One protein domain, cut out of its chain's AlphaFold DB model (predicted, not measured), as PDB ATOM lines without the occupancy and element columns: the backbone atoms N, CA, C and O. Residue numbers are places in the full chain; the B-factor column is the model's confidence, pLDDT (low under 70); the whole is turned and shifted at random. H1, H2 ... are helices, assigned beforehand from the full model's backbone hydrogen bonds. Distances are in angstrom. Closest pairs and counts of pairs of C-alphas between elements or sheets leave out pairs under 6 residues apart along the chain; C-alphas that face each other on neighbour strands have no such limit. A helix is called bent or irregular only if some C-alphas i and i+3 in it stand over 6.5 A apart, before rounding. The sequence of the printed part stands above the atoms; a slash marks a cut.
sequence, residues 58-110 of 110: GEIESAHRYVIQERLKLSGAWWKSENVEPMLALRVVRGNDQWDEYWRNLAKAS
ATOM      1  N   GLY A  58     362.342 278.997 316.786       76.19
ATOM      2  CA  GLY A  58     363.663 278.458 317.125       76.19
ATOM      3  C   GLY A  58     363.656 277.434 318.263       76.19
ATOM      4  O   GLY A  58     364.309 276.397 318.151       76.19
ATOM      5  N   GLU A  59     362.887 277.670 319.327       77.44
ATOM      6  CA  GLU A  59     362.747 276.709 320.432       77.44
ATOM      7  C   GLU A  59     362.029 275.435 319.974       77.44
ATOM      8  O   GLU A  59     362.485 274.327 320.257       77.44
ATOM      9  N   ILE A  60     360.967 275.580 319.176       80.00
ATOM     10  CA  ILE A  60     360.206 274.462 318.605       80.00
ATOM     11  C   ILE A  60     361.051 273.663 317.604       80.00
ATOM     12  O   ILE A  60     361.050 272.435 317.621       80.00
ATOM     13  N   GLU A  61     361.817 274.330 316.745       82.44
ATOM     14  CA  GLU A  61     362.716 273.702 315.778       82.44
ATOM     15  C   GLU A  61     363.883 272.993 316.467       82.44
ATOM     16  O   GLU A  61     364.301 271.915 316.033       82.44
ATOM     17  N   SER A  62     364.394 273.572 317.555       80.19
ATOM     18  CA  SER A  62     365.417 272.947 318.397       80.19
ATOM     19  C   SER A  62     364.856 271.713 319.099       80.19
ATOM     20  O   SER A  62     365.481 270.652 319.034       80.19
ATOM     21  N   ALA A  63     363.644 271.805 319.659       81.88
ATOM     22  CA  ALA A  63     362.911 270.681 320.237       81.88
ATOM     23  C   ALA A  63     362.693 269.556 319.221       81.88
ATOM     24  O   ALA A  63     363.034 268.401 319.467       81.88
ATOM     25  N   HIS A  64     362.224 269.895 318.023       82.81
ATOM     26  CA  HIS A  64     362.049 268.944 316.933       82.81
ATOM     27  C   HIS A  64     363.366 268.240 316.559       82.81
ATOM     28  O   HIS A  64     363.395 267.032 316.304       82.81
ATOM     29  N   ARG A  65     364.483 268.975 316.553       84.12
ATOM     30  CA  ARG A  65     365.808 268.427 316.245       84.12
ATOM     31  C   ARG A  65     366.315 267.475 317.331       84.12
ATOM     32  O   ARG A  65     366.810 266.408 316.980       84.12
ATOM     33  N   TYR A  66     366.180 267.816 318.611       84.75
ATOM     34  CA  TYR A  66     366.721 266.980 319.693       84.75
ATOM     35  C   TYR A  66     365.769 265.845 320.109       84.75
ATOM     36  O   TYR A  66     366.201 264.724 320.365       84.75
ATOM     37  N   VAL A  67     364.454 266.071 320.144       85.56
ATOM     38  CA  VAL A  67     363.502 265.031 320.571       85.56
ATOM     39  C   VAL A  67     363.312 264.008 319.458       85.56
ATOM     40  O   VAL A  67     363.514 262.811 319.673       85.56
ATOM     41  N   ILE A  68     362.946 264.485 318.264       85.12
ATOM     42  CA  ILE A  68     362.457 263.633 317.175       85.12
ATOM     43  C   ILE A  68     363.617 263.111 316.325       85.12
ATOM     44  O   ILE A  68     363.767 261.898 316.136       85.12
ATOM     45  N   GLN A  69     364.452 264.014 315.801       87.19
ATOM     46  CA  GLN A  69     365.459 263.631 314.801       87.19
ATOM     47  C   GLN A  69     366.573 262.759 315.379       87.19
ATOM     48  O   GLN A  69     367.074 261.900 314.657       87.19
ATOM     49  N   GLU A  70     366.903 262.913 316.665       85.69
ATOM     50  CA  GLU A  70     367.954 262.133 317.333       85.69
ATOM     51  C   GLU A  70     367.741 260.619 317.205       85.69
ATOM     52  O   GLU A  70     368.708 259.863 317.155       85.69
ATOM     53  N   ARG A  71     366.485 260.160 317.086       87.75
ATOM     54  CA  ARG A  71     366.184 258.736 316.898       87.75
ATOM     55  C   ARG A  71     365.570 258.398 315.551       87.75
ATOM     56  O   ARG A  71     365.934 257.368 314.980       87.75
ATOM     57  N   LEU A  72     364.650 259.226 315.052       88.88
ATOM     58  CA  LEU A  72     363.901 258.919 313.833       88.88
ATOM     59  C   LEU A  72     364.678 259.234 312.548       88.88
ATOM     60  O   LEU A  72     364.385 258.638 311.517       88.88
ATOM     61  N   LYS A  73     365.684 260.118 312.600       88.06
ATOM     62  CA  LYS A  73     366.448 260.575 311.426       88.06
ATOM     63  C   LYS A  73     367.900 260.075 311.420       88.06
ATOM     64  O   LYS A  73     368.786 260.717 310.861       88.06
ATOM     65  N   LEU A  74     368.156 258.934 312.056       87.62
ATOM     66  CA  LEU A  74     369.472 258.296 312.039       87.62
ATOM     67  C   LEU A  74     369.740 257.627 310.688       87.62
ATOM     68  O   LEU A  74     368.842 257.048 310.076       87.62
ATOM     69  N   SER A  75     370.995 257.676 310.241       87.31
ATOM     70  CA  SER A  75     371.405 256.984 309.018       87.31
ATOM     71  C   SER A  75     371.172 255.477 309.157       87.31
ATOM     72  O   SER A  75     371.535 254.879 310.168       87.31
ATOM     73  N   GLY A  76     370.535 254.869 308.154       86.50
ATOM     74  CA  GLY A  76     370.205 253.441 308.151       86.50
ATOM     75  C   GLY A  76     369.005 253.043 309.021       86.50
ATOM     76  O   GLY A  76     368.685 251.857 309.081       86.50
ATOM     77  N   ALA A  77     368.321 253.988 309.675       86.00
ATOM     78  CA  ALA A  77     367.091 253.688 310.398       86.00
ATOM     79  C   ALA A  77     365.906 253.545 309.431       86.00
ATOM     80  O   ALA A  77     365.623 254.442 308.638       86.00
ATOM     81  N   TRP A  78     365.185 252.431 309.544       86.75
ATOM     82  CA  TRP A  78     363.942 252.174 308.821       86.75
ATOM     83  C   TRP A  78     362.809 252.013 309.827       86.75
ATOM     84  O   TRP A  78     362.931 251.255 310.791       86.75
ATOM     85  N   TRP A  79     361.705 252.719 309.599       88.19
ATOM     86  CA  TRP A  79     360.558 252.727 310.498       88.19
ATOM     87  C   TRP A  79     359.314 252.269 309.757       88.19
ATOM     88  O   TRP A  79     359.024 252.740 308.660       88.19
ATOM     89  N   LYS A  80     358.548 251.382 310.389       92.56
ATOM     90  CA  LYS A  80     357.144 251.208 310.026       92.56
ATOM     91  C   LYS A  80     356.357 252.375 310.611       92.56
ATOM     92  O   LYS A  80     356.603 252.736 311.763       92.56
ATOM     93  N   SER A  81     355.404 252.921 309.861       91.69
ATOM     94  CA  SER A  81     354.590 254.065 310.301       91.69
ATOM     95  C   SER A  81     353.900 253.815 311.648       91.69
ATOM     96  O   SER A  81     353.860 254.706 312.486       91.69
ATOM     97  N   GLU A  82     353.454 252.580 311.892       94.31
ATOM     98  CA  GLU A  82     352.835 252.141 313.156       94.31
ATOM     99  C   GLU A  82     353.747 252.286 314.390       94.31
ATOM    100  O   GLU A  82     353.258 252.451 315.502       94.31
ATOM    101  N   ASN A  83     355.072 252.279 314.204       91.25
ATOM    102  CA  ASN A  83     356.051 252.338 315.293       91.25
ATOM    103  C   ASN A  83     356.610 253.747 315.538       91.25
ATOM    104  O   ASN A  83     357.384 253.937 316.477       91.25
ATOM    105  N   VAL A  84     356.241 254.731 314.712       91.56
ATOM    106  CA  VAL A  84     356.719 256.115 314.854       91.56
ATOM    107  C   VAL A  84     356.163 256.748 316.126       91.56
ATOM    108  O   VAL A  84     356.933 257.288 316.919       91.56
ATOM    109  N   GLU A  85     354.855 256.630 316.348       92.00
ATOM    110  CA  GLU A  85     354.174 257.258 317.486       92.00
ATOM    111  C   GLU A  85     354.650 256.699 318.844       92.00
ATOM    112  O   GLU A  85     355.070 257.490 319.692       92.00
ATOM    113  N   PRO A  86     354.730 255.366 319.061       92.94
ATOM    114  CA  PRO A  86     355.281 254.828 320.308       92.94
ATOM    115  C   PRO A  86     356.736 255.249 320.556       92.94
ATOM    116  O   PRO A  86     357.124 255.525 321.691       92.94
ATOM    117  N   MET A  87     357.557 255.325 319.502       92.56
ATOM    118  CA  MET A  87     358.947 255.764 319.628       92.56
ATOM    119  C   MET A  87     359.045 257.249 319.992       92.56
ATOM    120  O   MET A  87     359.881 257.626 320.817       92.56
ATOM    121  N   LEU A  88     358.191 258.092 319.407       92.25
ATOM    122  CA  LEU A  88     358.125 259.509 319.738       92.25
ATOM    123  C   LEU A  88     357.740 259.711 321.208       92.25
ATOM    124  O   LEU A  88     358.407 260.473 321.905       92.25
ATOM    125  N   ALA A  89     356.749 258.967 321.706       92.75
ATOM    126  CA  ALA A  89     356.359 259.005 323.113       92.75
ATOM    127  C   ALA A  89     357.534 258.661 324.050       92.75
ATOM    128  O   ALA A  89     357.789 259.384 325.014       92.75
ATOM    129  N   LEU A  90     358.319 257.624 323.732       93.19
ATOM    130  CA  LEU A  90     359.522 257.281 324.504       93.19
ATOM    131  C   LEU A  90     360.583 258.393 324.467       93.19
ATOM    132  O   LEU A  90     361.248 258.643 325.473       93.19
ATOM    133  N   ARG A  91     360.745 259.083 323.331       93.50
ATOM    134  CA  ARG A  91     361.667 260.223 323.211       93.50
ATOM    135  C   ARG A  91     361.221 261.426 324.030       93.50
ATOM    136  O   ARG A  91     362.078 262.063 324.633       93.50
ATOM    137  N   VAL A  92     359.920 261.702 324.098       92.62
ATOM    138  CA  VAL A  92     359.364 262.758 324.959       92.62
ATOM    139  C   VAL A  92     359.606 262.429 326.432       92.62
ATOM    140  O   VAL A  92     360.177 263.246 327.147       92.62
ATOM    141  N   VAL A  93     359.279 261.207 326.869       93.88
ATOM    142  CA  VAL A  93     359.559 260.738 328.240       93.88
ATOM    143  C   VAL A  93     361.042 260.892 328.581       93.88
ATOM    144  O   VAL A  93     361.392 261.354 329.664       93.88
ATOM    145  N   ARG A  94     361.928 260.521 327.648       90.81
ATOM    146  CA  ARG A  94     363.376 260.642 327.838       90.81
ATOM    147  C   ARG A  94     363.840 262.098 327.884       90.81
ATOM    148  O   ARG A  94     364.679 262.411 328.715       90.81
ATOM    149  N   GLY A  95     363.317 262.957 327.010       89.50
ATOM    150  CA  GLY A  95     363.665 264.378 326.939       89.50
ATOM    151  C   GLY A  95     363.145 265.209 328.114       89.50
ATOM    152  O   GLY A  95     363.686 266.279 328.361       89.50
ATOM    153  N   ASN A  96     362.138 264.705 328.832       91.38
ATOM    154  CA  ASN A  96     361.582 265.313 330.042       91.38
ATOM    155  C   ASN A  96     362.170 264.731 331.344       91.38
ATOM    156  O   ASN A  96     361.638 265.002 332.416       91.38
ATOM    157  N   ASP A  97     363.201 263.878 331.269       93.06
ATOM    158  CA  ASP A  97     363.789 263.167 332.418       93.06
ATOM    159  C   ASP A  97     362.806 262.259 333.194       93.06
ATOM    160  O   ASP A  97     363.019 261.907 334.353       93.06
ATOM    161  N   GLN A  98     361.743 261.786 332.534       94.69
ATOM    162  CA  GLN A  98     360.694 260.941 333.131       94.69
ATOM    163  C   GLN A  98     360.924 259.439 332.914       94.69
ATOM    164  O   GLN A  98     360.036 258.615 333.139       94.69
ATOM    165  N   TRP A  99     362.120 259.059 332.459       94.19
ATOM    166  CA  TRP A  99     362.442 257.689 332.058       94.19
ATOM    167  C   TRP A  99     362.207 256.672 333.177       94.19
ATOM    168  O   TRP A  99     361.521 255.670 332.979       94.19
ATOM    169  N   ASP A 100     362.723 256.952 334.372       94.25
ATOM    170  CA  ASP A 100     362.614 256.020 335.493       94.25
ATOM    171  C   ASP A 100     361.178 255.934 336.027       94.25
ATOM    172  O   ASP A 100     360.745 254.883 336.499       94.25
ATOM    173  N   GLU A 101     360.419 257.029 335.949       93.94
ATOM    174  CA  GLU A 101     359.009 257.050 336.342       93.94
ATOM    175  C   GLU A 101     358.153 256.199 335.406       93.94
ATOM    176  O   GLU A 101     357.357 255.384 335.876       93.94
ATOM    177  N   TYR A 102     358.368 256.330 334.098       93.00
ATOM    178  CA  TYR A 102     357.681 255.535 333.086       93.00
ATOM    179  C   TYR A 102     357.818 254.029 333.352       93.00
ATOM    180  O   TYR A 102     356.811 253.325 333.442       93.00
ATOM    181  N   TRP A 103     359.045 253.539 333.569       92.25
ATOM    182  CA  TRP A 103     359.280 252.114 333.830       92.25
ATOM    183  C   TRP A 103     358.710 251.643 335.167       92.25
ATOM    184  O   TRP A 103     358.159 250.544 335.237       92.25
ATOM    185  N   ARG A 104     358.778 252.470 336.220       92.75
ATOM    186  CA  ARG A 104     358.133 252.153 337.506       92.75
ATOM    187  C   ARG A 104     356.621 252.008 337.369       92.75
ATOM    188  O   ARG A 104     356.042 251.150 338.026       92.75
ATOM    189  N   ASN A 105     355.982 252.844 336.555       90.25
ATOM    190  CA  ASN A 105     354.538 252.785 336.341       90.25
ATOM    191  C   ASN A 105     354.144 251.585 335.476       90.25
ATOM    192  O   ASN A 105     353.164 250.916 335.790       90.25
ATOM    193  N   LEU A 106     354.942 251.255 334.456       87.44
ATOM    194  CA  LEU A 106     354.719 250.063 333.640       87.44
ATOM    195  C   LEU A 106     354.811 248.776 334.473       87.44
ATOM    196  O   LEU A 106     353.925 247.935 334.387       87.44
ATOM    197  N   ALA A 107     355.829 248.659 335.332       76.31
ATOM    198  CA  ALA A 107     356.026 247.493 336.200       76.31
ATOM    199  C   ALA A 107     354.916 247.296 337.252       76.31
ATOM    200  O   ALA A 107     354.782 246.212 337.810       76.31
ATOM    201  N   LYS A 108     354.134 248.340 337.556       68.12
ATOM    202  CA  LYS A 108     352.956 248.260 338.441       68.12
ATOM    203  C   LYS A 108     351.675 247.871 337.704       68.12
ATOM    204  O   LYS A 108     350.712 247.476 338.352       68.12
ATOM    205  N   ALA A 109     351.636 248.066 336.389       64.38
ATOM    206  CA  ALA A 109     350.475 247.772 335.552       64.38
ATOM    207  C   ALA A 109     350.476 246.328 335.014       64.38
ATOM    208  O   ALA A 109     349.483 245.905 334.421       64.38
ATOM    209  N   SER A 110     351.589 245.612 335.196       52.19
ATOM    210  CA  SER A 110     351.834 244.222 334.796       52.19
ATOM    211  C   SER A 110     351.544 243.213 335.897       52.19
ATOM    212  O   SER A 110     351.919 243.513 337.054       52.19
TER     213      SER A 110
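This is residues 58 to 110 of the 110 residues of an uncharacterized protein of Methylococcaceae bacterium HT4 (UniProt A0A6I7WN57). Three helices make a loose, flat zigzag: residues 67 to 72 of H1 pack on H2 at a steep angle, and H3 turns off beyond H2, with residues 103 to 110 sticking out. The printed part has 53 residues, with named helices H1, H2, H3 in that order and no named strand; the class is all helix. The whole is loose, with a radius of gyration of the C-alphas of 12.9 A and spans of 35 by 28 by 15 A.

H2, residues 81 to 95, measures 21.6 A from first to last C-alpha and is only just irregular, with C-alphas 82 and 85 6.8 A apart. H1, residues 58 to 72, measures 19.8 A from C-alpha 58 at (363.663, 278.458, 317.125). H3, residues 99 to 109, measures 15.9 A and ends with C-alpha 109 at (350.475, 247.772, 335.552).

H1 touches H2 with residues 67 to 72 alone, opposite ways at a steep tilt of 60 degrees; the closest C-alphas, of Val 67 and Arg 91, are 5.8 A apart. H2 and H3 are close but not clearly touching, their closest C-alphas, of Val 93 and Trp 99, 5.7 A apart. H1 and H3 are apart. Every O i to N i+4 pair is within hydrogen-bond range in H3, 8 of 11 in H1 and 9 of 11 in H2.

The printed part has no cut, and its farthest C-alphas, of Gly 58 and Ser 110, are 40.3 A apart. The link H2 to H3 is tight, H1 to H2 short. Residues 108 to 110 have pLDDT under 70.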